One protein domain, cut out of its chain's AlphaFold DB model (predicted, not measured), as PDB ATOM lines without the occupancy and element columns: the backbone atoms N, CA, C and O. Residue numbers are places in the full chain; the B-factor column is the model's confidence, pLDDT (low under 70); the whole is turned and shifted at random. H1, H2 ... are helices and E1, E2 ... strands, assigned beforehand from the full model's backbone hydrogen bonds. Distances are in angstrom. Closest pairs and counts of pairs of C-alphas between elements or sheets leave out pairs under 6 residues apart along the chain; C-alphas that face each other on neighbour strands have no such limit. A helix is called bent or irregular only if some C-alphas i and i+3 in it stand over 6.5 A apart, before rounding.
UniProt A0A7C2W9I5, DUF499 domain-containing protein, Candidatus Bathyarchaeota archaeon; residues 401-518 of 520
ATOM      1  N   GLU A 401     -64.626  34.685  43.970       83.81
ATOM      2  CA  GLU A 401     -65.317  35.842  43.408       83.81
ATOM      3  C   GLU A 401     -64.445  36.478  42.332       83.81
ATOM      4  O   GLU A 401     -63.300  36.827  42.607       83.81
ATOM      5  N   GLU A 402     -64.982  36.640  41.124       87.62
ATOM      6  CA  GLU A 402     -64.326  37.410  40.068       87.62
ATOM      7  C   GLU A 402     -64.716  38.884  40.201       87.62
ATOM      8  O   GLU A 402     -65.902  39.220  40.217       87.62
ATOM      9  N   VAL A 403     -63.720  39.767  40.288       89.75
ATOM     10  CA  VAL A 403     -63.911  41.220  40.330       89.75
ATOM     11  C   VAL A 403     -62.965  41.918  39.357       89.75
ATOM     12  O   VAL A 403     -61.833  41.492  39.147       89.75
ATOM     13  N   HIS A 404     -63.405  43.038  38.784       87.12
ATOM     14  CA  HIS A 404     -62.583  43.857  37.876       87.12
ATOM     15  C   HIS A 404     -61.915  45.052  38.566       87.12
ATOM     16  O   HIS A 404     -61.148  45.780  37.945       87.12
ATOM     17  N   LYS A 405     -62.220  45.284  39.848       88.12
ATOM     18  CA  LYS A 405     -61.622  46.355  40.644       88.12
ATOM     19  C   LYS A 405     -61.559  45.953  42.110       88.12
ATOM     20  O   LYS A 405     -62.535  45.435  42.649       88.12
ATOM     21  N   LEU A 406     -60.431  46.229  42.757       89.06
ATOM     22  CA  LEU A 406     -60.308  46.086  44.203       89.06
ATOM     23  C   LEU A 406     -60.884  47.328  44.904       89.06
ATOM     24  O   LEU A 406     -60.566  48.458  44.538       89.06
ATOM     25  N   THR A 407     -61.757  47.122  45.889       88.69
ATOM     26  CA  THR A 407     -62.371  48.172  46.714       88.69
ATOM     27  C   THR A 407     -62.147  47.853  48.193       88.69
ATOM     28  O   THR A 407     -61.720  46.750  48.540       88.69
ATOM     29  N   ASN A 408     -62.471  48.797  49.080       87.69
ATOM     30  CA  ASN A 408     -62.336  48.606  50.529       87.69
ATOM     31  C   ASN A 408     -63.169  47.427  51.072       87.69
ATOM     32  O   ASN A 408     -62.848  46.899  52.129       87.69
ATOM     33  N   GLU A 409     -64.191  46.969  50.341       86.94
ATOM     34  CA  GLU A 409     -65.007  45.794  50.696       86.94
ATOM     35  C   GLU A 409     -64.248  44.462  50.560       86.94
ATOM     36  O   GLU A 409     -64.707  43.423  51.039       86.94
ATOM     37  N   HIS A 410     -63.088  44.480  49.896       89.31
ATOM     38  CA  HIS A 410     -62.246  43.305  49.682       89.31
ATOM     39  C   HIS A 410     -61.080  43.206  50.673       89.31
ATOM     40  O   HIS A 410     -60.353  42.213  50.636       89.31
ATOM     41  N   ILE A 411     -60.879  44.205  51.544       86.81
ATOM     42  CA  ILE A 411     -59.818  44.182  52.562       86.81
ATOM     43  C   ILE A 411     -59.993  42.947  53.454       86.81
ATOM     44  O   ILE A 411     -61.095  42.657  53.909       86.81
ATOM     45  N   GLY A 412     -58.901  42.218  53.691       81.81
ATOM     46  CA  GLY A 412     -58.887  40.985  54.484       81.81
ATOM     47  C   GLY A 412     -59.127  39.700  53.684       81.81
ATOM     48  O   GLY A 412     -58.809  38.619  54.174       81.81
ATOM     49  N   ARG A 413     -59.603  39.786  52.434       88.06
ATOM     50  CA  ARG A 413     -59.773  38.614  51.555       88.06
ATOM     51  C   ARG A 413     -58.449  38.198  50.910       88.06
ATOM     52  O   ARG A 413     -57.552  39.024  50.741       88.06
ATOM     53  N   LYS A 414     -58.330  36.931  50.494       87.88
ATOM     54  CA  LYS A 414     -57.150  36.450  49.754       87.88
ATOM     55  C   LYS A 414     -57.299  36.671  48.253       87.88
ATOM     56  O   LYS A 414     -58.320  36.304  47.675       87.88
ATOM     57  N   LEU A 415     -56.275  37.227  47.616       88.75
ATOM     58  CA  LEU A 415     -56.151  37.297  46.165       88.75
ATOM     59  C   LEU A 415     -55.498  36.003  45.666       88.75
ATOM     60  O   LEU A 415     -54.364  35.712  46.031       88.75
ATOM     61  N   ILE A 416     -56.223  35.226  44.859       88.75
ATOM     62  CA  ILE A 416     -55.784  33.895  44.403       88.75
ATOM     63  C   ILE A 416     -55.213  33.961  42.988       88.75
ATOM     64  O   ILE A 416     -54.266  33.247  42.660       88.75
ATOM     65  N   GLN A 417     -55.804  34.786  42.126       90.12
ATOM     66  CA  GLN A 417     -55.382  34.881  40.736       90.12
ATOM     67  C   GLN A 417     -55.625  36.278  40.167       90.12
ATOM     68  O   GLN A 417     -56.588  36.951  40.535       90.12
ATOM     69  N   VAL A 418     -54.740  36.699  39.267       91.38
ATOM     70  CA  VAL A 418     -54.846  37.942  38.509       91.38
ATOM     71  C   VAL A 418     -54.669  37.639  37.029       91.38
ATOM     72  O   VAL A 418     -53.652  37.078  36.626       91.38
ATOM     73  N   GLU A 419     -55.649  38.010  36.216       91.69
ATOM     74  CA  GLU A 419     -55.557  37.920  34.761       91.69
ATOM     75  C   GLU A 419     -55.314  39.298  34.163       91.69
ATOM     76  O   GLU A 419     -55.985  40.265  34.533       91.69
ATOM     77  N   THR A 420     -54.379  39.376  33.217       91.81
ATOM     78  CA  THR A 420     -54.092  40.607  32.472       91.81
ATOM     79  C   THR A 420     -53.968  40.301  30.984       91.81
ATOM     80  O   THR A 420     -53.427  39.264  30.601       91.81
ATOM     81  N   LEU A 421     -54.514  41.185  30.146       88.94
ATOM     82  CA  LEU A 421     -54.596  41.012  28.687       88.94
ATOM     83  C   LEU A 421     -53.629  41.920  27.915       88.94
ATOM     84  O   LEU A 421     -53.579  41.872  26.689       88.94
ATOM     85  N   ASP A 422     -52.866  42.759  28.612       89.94
ATOM     86  CA  ASP A 422     -51.876  43.636  28.007       89.94
ATOM     87  C   ASP A 422     -50.612  43.745  28.870       89.94
ATOM     88  O   ASP A 422     -50.642  43.632  30.098       89.94
ATOM     89  N   TYR A 423     -49.478  43.907  28.188       90.31
ATOM     90  CA  TYR A 423     -48.151  43.847  28.798       90.31
ATOM     91  C   TYR A 423     -47.851  45.041  29.712       90.31
ATOM     92  O   TYR A 423     -47.143  44.880  30.708       90.31
ATOM     93  N   GLU A 424     -48.380  46.225  29.395       89.19
ATOM     94  CA  GLU A 424     -48.206  47.430  30.216       89.19
ATOM     95  C   GLU A 424     -48.868  47.233  31.581       89.19
ATOM     96  O   GLU A 424     -48.200  47.320  32.612       89.19
ATOM     97  N   THR A 425     -50.132  46.805  31.586       89.06
ATOM     98  CA  THR A 425     -50.880  46.485  32.804       89.06
ATOM     99  C   THR A 425     -50.195  45.397  33.630       89.06
ATOM    100  O   THR A 425     -50.095  45.524  34.851       89.06
ATOM    101  N   PHE A 426     -49.689  44.333  32.996       90.88
ATOM    102  CA  PHE A 426     -48.914  43.306  33.699       90.88
ATOM    103  C   PHE A 426     -47.639  43.874  34.324       90.88
ATOM    104  O   PHE A 426     -47.291  43.549  35.457       90.88
ATOM    105  N   THR A 427     -46.930  44.731  33.596       89.62
ATOM    106  CA  THR A 427     -45.676  45.332  34.055       89.62
ATOM    107  C   THR A 427     -45.901  46.224  35.274       89.62
ATOM    108  O   THR A 427     -45.162  46.084  36.258       89.62
ATOM    109  N   ASP A 428     -46.937  47.064  35.234       88.44
ATOM    110  CA  ASP A 428     -47.354  47.951  36.325       88.44
ATOM    111  C   ASP A 428     -47.838  47.160  37.545       88.44
ATOM    112  O   ASP A 428     -47.435  47.429  38.683       88.44
ATOM    113  N   LEU A 429     -48.625  46.107  37.307       88.38
ATOM    114  CA  LEU A 429     -49.030  45.163  38.341       88.38
ATOM    115  C   LEU A 429     -47.806  44.526  39.007       88.38
ATOM    116  O   LEU A 429     -47.732  44.461  40.231       88.38
ATOM    117  N   MET A 430     -46.824  44.083  38.222       89.25
ATOM    118  CA  MET A 430     -45.625  43.433  38.742       89.25
ATOM    119  C   MET A 430     -44.738  44.388  39.540       89.25
ATOM    120  O   MET A 430     -44.183  43.964  40.545       89.25
ATOM    121  N   TYR A 431     -44.634  45.670  39.176       85.62
ATOM    122  CA  TYR A 431     -43.931  46.651  40.020       85.62
ATOM    123  C   TYR A 431     -44.516  46.742  41.434       85.62
ATOM    124  O   TYR A 431     -43.783  46.967  42.396       85.62
ATOM    125  N   THR A 432     -45.825  46.533  41.547       81.69
ATOM    126  CA  THR A 432     -46.555  46.558  42.814       81.69
ATOM    127  C   THR A 432     -46.492  45.222  43.549       81.69
ATOM    128  O   THR A 432     -46.239  45.186  44.751       81.69
ATOM    129  N   LEU A 433     -46.755  44.121  42.843       85.25
ATOM    130  CA  LEU A 433     -46.906  42.801  43.444       85.25
ATOM    131  C   LEU A 433     -45.573  42.135  43.758       85.25
ATOM    132  O   LEU A 433     -45.494  41.435  44.759       85.25
ATOM    133  N   GLU A 434     -44.528  42.349  42.955       83.88
ATOM    134  CA  GLU A 434     -43.236  41.663  43.098       83.88
ATOM    135  C   GLU A 434     -42.633  41.780  44.514       83.88
ATOM    136  O   GLU A 434     -42.239  40.748  45.063       83.88
ATOM    137  N   PRO A 435     -42.630  42.955  45.182       83.81
ATOM    138  CA  PRO A 435     -42.203  43.058  46.579       83.81
ATOM    139  C   PRO A 435     -43.106  42.298  47.561       83.81
ATOM    140  O   PRO A 435     -42.616  41.793  48.566       83.81
ATOM    141  N   MET A 436     -44.412  42.228  47.283       82.25
ATOM    142  CA  MET A 436     -45.414  41.612  48.162       82.25
ATOM    143  C   MET A 436     -45.464  40.086  48.023       82.25
ATOM    144  O   MET A 436     -45.861  39.408  48.963       82.25
ATOM    145  N   ILE A 437     -45.060  39.551  46.866       83.38
ATOM    146  CA  ILE A 437     -45.099  38.113  46.565       83.38
ATOM    147  C   ILE A 437     -43.716  37.452  46.580       83.38
ATOM    148  O   ILE A 437     -43.638  36.249  46.342       83.38
ATOM    149  N   ARG A 438     -42.636  38.193  46.879       74.69
ATOM    150  CA  ARG A 438     -41.241  37.702  46.854       74.69
ATOM    151  C   ARG A 438     -41.015  36.438  47.694       74.69
ATOM    152  O   ARG A 438     -40.204  35.605  47.306       74.69
ATOM    153  N   GLU A 439     -41.713  36.304  48.818       68.50
ATOM    154  CA  GLU A 439     -41.620  35.141  49.718       68.50
ATOM    155  C   GLU A 439     -42.731  34.103  49.489       68.50
ATOM    156  O   GLU A 439     -42.839  33.130  50.230       68.50
ATOM    157  N   THR A 440     -43.562  34.286  48.461       71.31
ATOM    158  CA  THR A 440     -44.665  33.373  48.144       71.31
ATOM    159  C   THR A 440     -44.373  32.590  46.868       71.31
ATOM    160  O   THR A 440     -43.834  33.121  45.897       71.31
ATOM    161  N   GLU A 441     -44.782  31.324  46.838       76.19
ATOM    162  CA  GLU A 441     -44.778  30.497  45.628       76.19
ATOM    163  C   GLU A 441     -45.877  30.983  44.663       76.19
ATOM    164  O   GLU A 441     -47.006  30.487  44.680       76.19
ATOM    165  N   SER A 442     -45.563  32.011  43.871       86.06
ATOM    166  CA  SER A 442     -46.435  32.551  42.821       86.06
ATOM    167  C   SER A 442     -45.964  32.111  41.435       86.06
ATOM    168  O   SER A 442     -44.764  32.064  41.161       86.06
ATOM    169  N   GLU A 443     -46.915  31.821  40.553       91.62
ATOM    170  CA  GLU A 443     -46.678  31.207  39.242       91.62
ATOM    171  C   GLU A 443     -47.468  31.956  38.161       91.62
ATOM    172  O   GLU A 443     -48.592  32.394  38.396       91.62
ATOM    173  N   VAL A 444     -46.908  32.086  36.961       92.00
ATOM    174  CA  VAL A 444     -47.585  32.631  35.778       92.00
ATOM    175  C   VAL A 444     -47.716  31.550  34.717       92.00
ATOM    176  O   VAL A 444     -46.730  30.912  34.338       92.00
ATOM    177  N   ASP A 445     -48.935  31.418  34.199       91.81
ATOM    178  CA  ASP A 445     -49.207  30.846  32.883       91.81
ATOM    179  C   ASP A 445     -49.494  32.007  31.931       91.81
ATOM    180  O   ASP A 445     -50.370  32.830  32.204       91.81
ATOM    181  N   GLY A 446     -48.771  32.120  30.823       91.62
ATOM    182  CA  GLY A 446     -48.929  33.288  29.966       91.62
ATOM    183  C   GLY A 446     -48.297  33.152  28.599       91.62
ATOM    184  O   GLY A 446     -47.413  32.326  28.371       91.62
ATOM    185  N   ASN A 447     -48.759  33.994  27.684       93.06
ATOM    186  CA  ASN A 447     -48.183  34.131  26.365       93.06
ATOM    187  C   ASN A 447     -47.887  35.593  26.034       93.06
ATOM    188  O   ASN A 447     -48.618  36.508  26.412       93.06
ATOM    189  N   ALA A 448     -46.804  35.807  25.296       95.12
ATOM    190  CA  ALA A 448     -46.431  37.100  24.753       95.12
ATOM    191  C   ALA A 448     -45.959  36.931  23.309       95.12
ATOM    192  O   ALA A 448     -45.196  36.026  22.986       95.12
ATOM    193  N   THR A 449     -46.423  37.809  22.429       93.25
ATOM    194  CA  THR A 449     -45.984  37.898  21.038       93.25
ATOM    195  C   THR A 449     -45.275  39.225  20.844       93.25
ATOM    196  O   THR A 449     -45.906  40.272  20.989       93.25
ATOM    197  N   ILE A 450     -43.992  39.189  20.498       94.62
ATOM    198  CA  ILE A 450     -43.192  40.373  20.175       94.62
ATOM    199  C   ILE A 450     -42.952  40.398  18.671       94.62
ATOM    200  O   ILE A 450     -42.523  39.402  18.087       94.62
ATOM    201  N   THR A 451     -43.222  41.539  18.046       90.56
ATOM    202  CA  THR A 451     -43.006  41.742  16.612       90.56
ATOM    203  C   THR A 451     -41.973  42.847  16.408       90.56
ATOM    204  O   THR A 451     -42.133  43.942  16.944       90.56
ATOM    205  N   SER A 452     -40.931  42.570  15.621       88.19
ATOM    206  CA  SER A 452     -39.932  43.549  15.177       88.19
ATOM    207  C   SER A 452     -39.666  43.382  13.682       88.19
ATOM    208  O   SER A 452     -39.057  42.402  13.248       88.19
ATOM    209  N   GLY A 453     -40.164  44.315  12.867       84.00
ATOM    210  CA  GLY A 453     -40.061  44.243  11.408       84.00
ATOM    211  C   GLY A 453     -40.662  42.949  10.844       84.00
ATOM    212  O   GLY A 453     -41.876  42.774  10.845       84.00
ATOM    213  N   ILE A 454     -39.801  42.049  10.356       79.69
ATOM    214  CA  ILE A 454     -40.179  40.720   9.831       79.69
ATOM    215  C   ILE A 454     -40.069  39.592  10.871       79.69
ATOM    216  O   ILE A 454     -40.424  38.451  10.576       79.69
ATOM    217  N   CYS A 455     -39.543  39.879  12.062       79.69
ATOM    218  CA  CYS A 455     -39.348  38.909  13.128       79.69
ATOM    219  C   CYS A 455     -40.577  38.869  14.042       79.69
ATOM    220  O   CYS A 455     -41.068  39.911  14.481       79.69
ATOM    221  N   LYS A 456     -41.049  37.658  14.345       90.69
ATOM    222  CA  LYS A 456     -42.115  37.392  15.311       90.69
ATOM    223  C   LYS A 456     -41.594  36.392  16.338       90.69
ATOM    224  O   LYS A 456     -41.226  35.279  15.970       90.69
ATOM    225  N   ILE A 457     -41.573  36.789  17.604       90.56
ATOM    226  CA  ILE A 457     -41.196  35.945  18.738       90.56
ATOM    227  C   ILE A 457     -42.460  35.620  19.521       90.56
ATOM    228  O   ILE A 457     -43.189  36.523  19.925       90.56
ATOM    229  N   GLU A 458     -42.710  34.335  19.748       92.81
ATOM    230  CA  GLU A 458     -43.803  33.850  20.588       92.81
ATOM    231  C   GLU A 458     -43.219  33.193  21.838       92.81
ATOM    232  O   GLU A 458     -42.499  32.199  21.757       92.81
ATOM    233  N   ILE A 459     -43.529  33.759  22.999       93.25
ATOM    234  CA  ILE A 459     -43.148  33.240  24.308       93.25
ATOM    235  C   ILE A 459     -44.403  32.629  24.915       93.25
ATOM    236  O   ILE A 459     -45.409  33.320  25.051       93.25
ATOM    237  N   ASN A 460     -44.340  31.356  25.293       93.69
ATOM    238  CA  ASN A 460     -45.400  30.675  26.027       93.69
ATOM    239  C   ASN A 460     -44.779  30.054  27.273       93.69
ATOM    240  O   ASN A 460     -43.821  29.289  27.164       93.69
ATOM    241  N   VAL A 461     -45.316  30.389  28.439       89.69
ATOM    242  CA  VAL A 461     -44.855  29.863  29.721       89.69
ATOM    243  C   VAL A 461     -45.996  29.191  30.464       89.69
ATOM    244  O   VAL A 461     -47.148  29.620  30.393       89.69
ATOM    245  N   SER A 462     -45.645  28.140  31.192       89.31
ATOM    246  CA  SER A 462     -46.531  27.454  32.124       89.31
ATOM    247  C   SER A 462     -45.788  27.241  33.431       89.31
ATOM    248  O   SER A 462     -44.627  26.828  33.389       89.31
ATOM    249  N   ASN A 463     -46.440  27.490  34.564       87.00
ATOM    250  CA  ASN A 463     -45.863  27.333  35.896       87.00
ATOM    251  C   ASN A 463     -44.477  28.006  36.024       87.00
ATOM    252  O   ASN A 463     -43.473  27.380  36.360       87.00
ATOM    253  N   THR A 464     -44.388  29.280  35.631       87.44
ATOM    254  CA  THR A 464     -43.120  30.027  35.607       87.44
ATOM    255  C   THR A 464     -43.134  31.159  36.620       87.44
ATOM    256  O   THR A 464     -44.162  31.794  36.838       87.44
ATOM    257  N   ASN A 465     -41.984  31.452  37.231       89.56
ATOM    258  CA  ASN A 465     -41.873  32.582  38.148       89.56
ATOM    259  C   ASN A 465     -42.250  33.907  37.427       89.56
ATOM    260  O   ASN A 465     -41.691  34.197  36.361       89.56
ATOM    261  N   PRO A 466     -43.149  34.736  37.995       90.00
ATOM    262  CA  PRO A 466     -43.631  35.963  37.359       90.00
ATOM    263  C   PRO A 466     -42.517  36.951  36.979       90.00
ATOM    264  O   PRO A 466     -42.574  37.576  35.917       90.00
ATOM    265  N   ALA A 467     -41.483  37.078  37.821       88.62
ATOM    266  CA  ALA A 467     -40.349  37.967  37.575       88.62
ATOM    267  C   ALA A 467     -39.489  37.468  36.406       88.62
ATOM    268  O   ALA A 467     -39.047  38.268  35.581       88.62
ATOM    269  N   ILE A 468     -39.319  36.145  36.283       90.19
ATOM    270  CA  ILE A 468     -38.628  35.528  35.145       90.19
ATOM    271  C   ILE A 468     -39.407  35.797  33.854       90.19
ATOM    272  O   ILE A 468     -38.821  36.260  32.881       90.19
ATOM    273  N   PHE A 469     -40.727  35.587  33.841       92.25
ATOM    274  CA  PHE A 469     -41.537  35.839  32.645       92.25
ATOM    275  C   PHE A 469     -41.486  37.312  32.202       92.25
ATOM    276  O   PHE A 469     -41.257  37.596  31.025       92.25
ATOM    277  N   LYS A 470     -41.601  38.255  33.152       92.06
ATOM    278  CA  LYS A 470     -41.412  39.693  32.898       92.06
ATOM    279  C   LYS A 470     -40.031  39.990  32.306       92.06
ATOM    280  O   LYS A 470     -39.931  40.785  31.370       92.06
ATOM    281  N   HIS A 471     -38.982  39.359  32.840       92.38
ATOM    282  CA  HIS A 471     -37.606  39.552  32.385       92.38
ATOM    283  C   HIS A 471     -37.388  39.035  30.960       92.38
ATOM    284  O   HIS A 471     -36.851  39.775  30.144       92.38
ATOM    285  N   ILE A 472     -37.881  37.836  30.634       92.69
ATOM    286  CA  ILE A 472     -37.759  37.244  29.291       92.69
ATOM    287  C   ILE A 472     -38.416  38.146  28.238       92.69
ATOM    288  O   ILE A 472     -37.836  38.389  27.182       92.69
ATOM    289  N   ILE A 473     -39.614  38.673  28.515       92.88
ATOM    290  CA  ILE A 473     -40.293  39.580  27.576       92.88
ATOM    291  C   ILE A 473     -39.488  40.867  27.397       92.88
ATOM    292  O   ILE A 473     -39.306  41.317  26.268       92.88
ATOM    293  N   LYS A 474     -38.990  41.444  28.495       92.44
ATOM    294  CA  LYS A 474     -38.185  42.665  28.448       92.44
ATOM    295  C   LYS A 474     -36.899  42.459  27.643       92.44
ATOM    296  O   LYS A 474     -36.608  43.256  26.763       92.44
ATOM    297  N   GLU A 475     -36.173  41.377  27.897       92.69
ATOM    298  CA  GLU A 475     -34.950  41.038  27.167       92.69
ATOM    299  C   GLU A 475     -35.226  40.829  25.672       92.69
ATOM    300  O   GLU A 475     -34.465  41.299  24.825       92.69
ATOM    301  N   ALA A 476     -36.349  40.194  25.325       90.19
ATOM    302  CA  ALA A 476     -36.754  40.014  23.935       90.19
ATOM    303  C   ALA A 476     -37.117  41.344  23.246       90.19
ATOM    304  O   ALA A 476     -36.755  41.539  22.084       90.19
ATOM    305  N   ILE A 477     -37.782  42.269  23.947       92.12
ATOM    306  CA  ILE A 477     -38.040  43.637  23.465       92.12
ATOM    307  C   ILE A 477     -36.717  44.376  23.240       92.12
ATOM    308  O   ILE A 477     -36.477  44.855  22.134       92.12
ATOM    309  N   ASP A 478     -35.846  44.407  24.253       90.81
ATOM    310  CA  ASP A 478     -34.577  45.144  24.235       90.81
ATOM    311  C   ASP A 478     -33.630  44.618  23.141       90.81
ATOM    312  O   ASP A 478     -32.948  45.392  22.473       90.81
ATOM    313  N   THR A 479     -33.618  43.302  22.910       88.62
ATOM    314  CA  THR A 479     -32.752  42.661  21.906       88.62
ATOM    315  C   THR A 479     -33.255  42.861  20.480       88.62
ATOM    316  O   THR A 479     -32.455  42.933  19.546       88.62
ATOM    317  N   THR A 480     -34.574  42.902  20.281       88.12
ATOM    318  CA  THR A 480     -35.163  42.988  18.936       88.12
ATOM    319  C   THR A 480     -35.606  44.386  18.540       88.12
ATOM    320  O   THR A 480     -35.996  44.569  17.389       88.12
ATOM    321  N   GLU A 481     -35.597  45.350  19.463       87.38
ATOM    322  CA  GLU A 481     -36.288  46.641  19.314       87.38
ATOM    323  C   GLU A 481     -37.773  46.456  18.920       87.38
ATOM    324  O   GLU A 481     -38.359  47.249  18.183       87.38
ATOM    325  N   GLY A 482     -38.378  45.347  19.364       88.56
ATOM    326  CA  GLY A 482     -39.734  44.937  19.006       88.56
ATOM    327  C   GLY A 482     -40.811  45.468  19.945       88.56
ATOM    328  O   GLY A 482     -40.543  45.911  21.056       88.56
ATOM    329  N   THR A 483     -42.070  45.367  19.521       91.62
ATOM    330  CA  THR A 483     -43.238  45.728  20.344       91.62
ATOM    331  C   THR A 483     -44.095  44.506  20.648       91.62
ATOM    332  O   THR A 483     -44.258  43.638  19.786       91.62
ATOM    333  N   VAL A 484     -44.689  44.449  21.842       92.75
ATOM    334  CA  VAL A 484     -45.634  43.385  22.207       92.75
ATOM    335  C   VAL A 484     -46.957  43.607  21.473       92.75
ATOM    336  O   VAL A 484     -47.631  44.610  21.684       92.75
ATOM    337  N   THR A 485     -47.336  42.672  20.605       90.75
ATOM    338  CA  THR A 485     -48.560  42.737  19.783       90.75
ATOM    339  C   THR A 485     -49.651  41.770  20.241       90.75
ATOM    340  O   THR A 485     -50.776  41.840  19.755       90.75
ATOM    341  N   GLY A 486     -49.332  40.845  21.145       90.06
ATOM    342  CA  GLY A 486     -50.291  39.920  21.744       90.06
ATOM    343  C   GLY A 486     -49.818  39.505  23.127       90.06
ATOM    344  O   GLY A 486     -48.638  39.205  23.298       90.06
ATOM    345  N   PHE A 487     -50.714  39.524  24.108       93.31
ATOM    346  CA  PHE A 487     -50.372  39.236  25.493       93.31
ATOM    347  C   PHE A 487     -51.584  38.684  26.240       93.31
ATOM    348  O   PHE A 487     -52.699  39.168  26.065       93.31
ATOM    349  N   ASN A 488     -51.373  37.667  27.063       92.19
ATOM    350  CA  ASN A 488     -52.342  37.223  28.053       92.19
ATOM    351  C   ASN A 488     -51.592  36.498  29.168       92.19
ATOM    352  O   ASN A 488     -50.695  35.695  28.908       92.19
ATOM    353  N   THR A 489     -51.969  36.760  30.411       94.06
ATOM    354  CA  THR A 489     -51.384  36.092  31.570       94.06
ATOM    355  C   THR A 489     -52.424  35.753  32.596       94.06
ATOM    356  O   THR A 489     -53.305  36.560  32.887       94.06
ATOM    357  N   ILE A 490     -52.188  34.631  33.252       93.00
ATOM    358  CA  ILE A 490     -52.846  34.201  34.465       93.00
ATOM    359  C   ILE A 490     -51.760  34.073  35.534       93.00
ATOM    360  O   ILE A 490     -50.980  33.122  35.536       93.00
ATOM    361  N   LEU A 491     -51.702  35.048  36.435       91.38
ATOM    362  CA  LEU A 491     -50.855  35.028  37.621       91.38
ATOM    363  C   LEU A 491     -51.610  34.326  38.750       91.38
ATOM    364  O   LEU A 491     -52.650  34.817  39.179       91.38
ATOM    365  N   ARG A 492     -51.096  33.203  39.249       91.06
ATOM    366  CA  ARG A 492     -51.605  32.495  40.429       91.06
ATOM    367  C   ARG A 492     -50.771  32.856  41.653       91.06
ATOM    368  O   ARG A 492     -49.544  32.807  41.607       91.06
ATOM    369  N   ILE A 493     -51.446  33.190  42.747       88.31
ATOM    370  CA  ILE A 493     -50.847  33.694  43.983       88.31
ATOM    371  C   ILE A 493     -51.317  32.808  45.140       88.31
ATOM    372  O   ILE A 493     -52.518  32.683  45.383       88.31
ATOM    373  N   LYS A 494     -50.383  32.159  45.849       77.94
ATOM    374  CA  LYS A 494     -50.728  31.200  46.916       77.94
ATOM    375  C   LYS A 494     -51.079  31.845  48.257       77.94
ATOM    376  O   LYS A 494     -51.837  31.237  49.013       77.94
ATOM    377  N   ASP A 495     -50.571  33.041  48.566       77.94
ATOM    378  CA  ASP A 495     -50.807  33.649  49.883       77.94
ATOM    379  C   ASP A 495     -50.669  35.182  49.911       77.94
ATOM    380  O   ASP A 495     -49.726  35.732  50.471       77.94
ATOM    381  N   LEU A 496     -51.621  35.898  49.304       86.62
ATOM    382  CA  LEU A 496     -51.660  37.363  49.352       86.62
ATOM    383  C   LEU A 496     -52.994  37.856  49.908       86.62
ATOM    384  O   LEU A 496     -54.048  37.643  49.312       86.62
ATOM    385  N   THR A 497     -52.942  38.539  51.050       89.31
ATOM    386  CA  THR A 497     -54.120  39.169  51.663       89.31
ATOM    387  C   THR A 497     -54.274  40.594  51.150       89.31
ATOM    388  O   THR A 497     -53.314  41.366  51.139       89.31
ATOM    389  N   ILE A 498     -55.489  40.961  50.747       89.12
ATOM    390  CA  ILE A 498     -55.799  42.300  50.256       89.12
ATOM    391  C   ILE A 498     -55.777  43.289  51.420       89.12
ATOM    392  O   ILE A 498     -56.491  43.127  52.410       89.12
ATOM    393  N   ASN A 499     -54.974  44.337  51.275       89.12
ATOM    394  CA  ASN A 499     -54.872  45.449  52.212       89.12
ATOM    395  C   ASN A 499     -55.031  46.791  51.475       89.12
ATOM    396  O   ASN A 499     -55.105  46.840  50.246       89.12
ATOM    397  N   GLU A 500     -55.080  47.888  52.232       87.81
ATOM    398  CA  GLU A 500     -55.238  49.240  51.680       87.81
ATOM    399  C   GLU A 500     -54.119  49.610  50.693       87.81
ATOM    400  O   GLU A 500     -54.379  50.267  49.687       87.81
ATOM    401  N   VAL A 501     -52.890  49.133  50.936       86.19
ATOM    402  CA  VAL A 501     -51.729  49.370  50.062       86.19
ATOM    403  C   VAL A 501     -51.933  48.719  48.696       86.19
ATOM    404  O   VAL A 501     -51.731  49.368  47.673       86.19
ATOM    405  N   LEU A 502     -52.382  47.460  48.672       87.88
ATOM    406  CA  LEU A 502     -52.654  46.732  47.437       87.88
ATOM    407  C   LEU A 502     -53.798  47.380  46.650       87.88
ATOM    408  O   LEU A 502     -53.699  47.520  45.433       87.88
ATOM    409  N   ILE A 503     -54.861  47.810  47.336       89.19
ATOM    410  CA  ILE A 503     -55.994  48.501  46.704       89.19
ATOM    411  C   ILE A 503     -55.537  49.810  46.061       89.19
ATOM    412  O   ILE A 503     -55.837  50.038  44.890       89.19
ATOM    413  N   ALA A 504     -54.800  50.645  46.800       85.38
ATOM    414  CA  ALA A 504     -54.301  51.921  46.298       85.38
ATOM    415  C   ALA A 504     -53.380  51.729  45.086       85.38
ATOM    416  O   ALA A 504     -53.505  52.439  44.093       85.38
ATOM    417  N   ALA A 505     -52.500  50.730  45.132       81.88
ATOM    418  CA  ALA A 505     -51.566  50.461  44.048       81.88
ATOM    419  C   ALA A 505     -52.226  49.824  42.810       81.88
ATOM    420  O   ALA A 505     -51.749  50.001  41.693       81.88
ATOM    421  N   CYS A 506     -53.358  49.134  42.980       85.38
ATOM    422  CA  CYS A 506     -54.140  48.580  41.872       85.38
ATOM    423  C   CYS A 506     -55.208  49.540  41.326       85.38
ATOM    424  O   CYS A 506     -55.921  49.186  40.388       85.38
ATOM    425  N   GLN A 507     -55.367  50.730  41.913       83.81
ATOM    426  CA  GLN A 507     -56.517  51.602  41.657       83.81
ATOM    427  C   GLN A 507     -56.599  52.103  40.207       83.81
ATOM    428  O   GLN A 507     -57.710  52.265  39.687       83.81
ATOM    429  N   ASP A 508     -55.443  52.328  39.580       82.12
ATOM    430  CA  ASP A 508     -55.323  52.898  38.234       82.12
ATOM    431  C   ASP A 508     -55.131  51.839  37.138       82.12
ATOM    432  O   ASP A 508     -55.165  52.166  35.947       82.12
ATOM    433  N   LEU A 509     -54.989  50.566  37.523       84.56
ATOM    434  CA  LEU A 509     -54.836  49.464  36.583       84.56
ATOM    435  C   LEU A 509     -56.162  49.188  35.859       84.56
ATOM    436  O   LEU A 509     -57.241  49.166  36.458       84.56
ATOM    437  N   LYS A 510     -56.089  48.969  34.545       80.50
ATOM    438  CA  LYS A 510     -57.241  48.682  33.675       80.50
ATOM    439  C   LYS A 510     -57.100  47.282  33.091       80.50
ATOM    440  O   LYS A 510     -56.022  46.721  33.111       80.50
ATOM    441  N   ASN A 511     -58.186  46.708  32.574       82.81
ATOM    442  CA  ASN A 511     -58.175  45.385  31.925       82.81
ATOM    443  C   ASN A 511     -57.663  44.229  32.806       82.81
ATOM    444  O   ASN A 511     -57.178  43.223  32.288       82.81
ATOM    445  N   ILE A 512     -57.805  44.356  34.128       88.56
ATOM    446  CA  ILE A 512     -57.454  43.301  35.078       88.56
ATOM    447  C   ILE A 512     -58.703  42.544  35.520       88.56
ATOM    448  O   ILE A 512     -59.776  43.120  35.731       88.56
ATOM    449  N   LYS A 513     -58.550  41.233  35.698       89.94
ATOM    450  CA  LYS A 513     -59.505  40.411  36.436       89.94
ATOM    451  C   LYS A 513     -58.831  39.841  37.670       89.94
ATOM    452  O   LYS A 513     -57.783  39.217  37.567       89.94
ATOM    453  N   TYR A 514     -59.439  40.043  38.826       90.44
ATOM    454  CA  TYR A 514     -58.979  39.496  40.093       90.44
ATOM    455  C   TYR A 514     -59.920  38.373  40.514       90.44
ATOM    456  O   TYR A 514     -61.136  38.558  40.530       90.44
ATOM    457  N   LEU A 515     -59.366  37.226  40.894       89.25
ATOM    458  CA  LEU A 515     -60.104  36.149  41.540       89.25
ATOM    459  C   LEU A 515     -59.774  36.164  43.028       89.25
ATOM    460  O   LEU A 515     -58.635  35.923  43.437       89.25
ATOM    461  N   LEU A 516     -60.789  36.456  43.830       89.19
ATOM    462  CA  LEU A 516     -60.693  36.571  45.277       89.19
ATOM    463  C   LEU A 516     -61.252  35.326  45.946       89.19
ATOM    464  O   LEU A 516     -62.250  34.767  45.496       89.19
ATOM    465  N   GLN A 517     -60.674  34.933  47.071       82.44
ATOM    466  CA  GLN A 517     -61.314  34.004  47.987       82.44
ATOM    467  C   GLN A 517     -62.492  34.713  48.665       82.44
ATOM    468  O   GLN A 517     -62.292  35.708  49.364       82.44
ATOM    469  N   LYS A 518     -63.716  34.209  48.481       70.19
ATOM    470  CA  LYS A 518     -64.856  34.622  49.308       70.19
ATOM    471  C   LYS A 518     -64.630  34.143  50.734       70.19
ATOM    472  O   LYS A 518     -64.214  33.003  50.946       70.19
TER     473      LYS A 518
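This is residues 401 to 518 of the 520 residues of the protein "DUF499 domain-containing protein" of Candidatus Bathyarchaeota archaeon (UniProt A0A7C2W9I5). A long, twisted sheet of six strands is covered on one face by H1 and H2, with no named helix over the other face; the sheet curls round H1. The short helix H3 is not on the sheet but packs on H1, so that the centres of H2, H1 and H3 make a row, while the hairpin of E3 and E4 reaches one far end of the long axis. The 118 printed residues have three named helices and six named strands, in the order E1 E2 H1 E3 E4 H2 E5 H3 E6; the class is mixed, helices and strands. The sheet's order is E1 E6 E2 E5 E3 E4, antiparallel throughout. By its radius of gyration of the C-alphas, 14.6 A, the whole is compact, yet its outline is elongated, 48 by 25 by 21 A.

E1, residues 401 to 403, is an edge strand, antiparallel to E6, residues 512 to 517, with N 401 and O 516 2.8 A apart. E6 is antiparallel to E2, residues 414 to 420, with N 515 and O 417 at 2.8 A. E2 pairs antiparallel with E5, residues 483 to 497, with N 491 and O 418 at 2.8 A; E5 bends by 85 degrees at residue 494. E5 pairs antiparallel with E3, residues 443 to 452, with N 447 and O 488 at 2.9 A. E3 forms a hairpin with the other edge strand, E4, residues 455 to 464, with N 450 and O 457 at 2.8 A. H1, residues 423 to 437, is on the sheet; the closest C-alphas of H1 and E5 are those of Tyr 423 and Phe 487, 6.1 A apart. H1 is only just irregular, with C-alphas 432 and 435 6.7 A apart. H2, residues 466 to 480, is on the same face at a height over the sheet of 8.9 A, over E3 and along the strands, at 6 degrees to E3 on the local plane; 2 of its C-alphas fall on E5, only just too few for it to lie over E5 too. These helices on one face make two layers. With residues 466 to 470 alone, H2 touches H1 at a steep tilt of 38 degrees, opposite ways; the closest C-alphas are those of Thr 427 and Lys 470, 7.2 A apart. H3, residues 500 to 506, is not on the sheet; H1 touches it with residues 429 to 432 alone, at a shallow tilt of 23 degrees, opposite ways, and the closest C-alphas are those of Thr 432 and Ala 505, 6.5 A apart. H2 and H3 are apart. E2, H1, E3; E4, H2, E5; and E5, H3, E6 are split strand-helix-strand units, two strands running the same way with another strand between them in the sheet, each with a right-handed crossover. Every O i to N i+4 pair is within hydrogen-bond range in H2 and H3, and 9 of 11 are in H1.

E1 begins at C-alpha 401, (-65.317, 35.842, 43.408). From first to last C-alpha E2 measures 18.0 A, H1 18.9 A, E3 27.9 A, E4 24.5 A, H2 21.5 A and E5 33.8 A. H2 begins at C-alpha 466, (-43.631, 35.963, 37.359), and E6 ends at C-alpha 517, (-61.314, 34.004, 47.987).

The two C-alphas farthest apart are those of Gly 412 and Ile 454, at 48.4 A. The printed part has no cut and no long link; E1 to E2 is short, and the other links are tight. The mean pLDDT of the printed part is 87.9, and residue 439 alone is under 70.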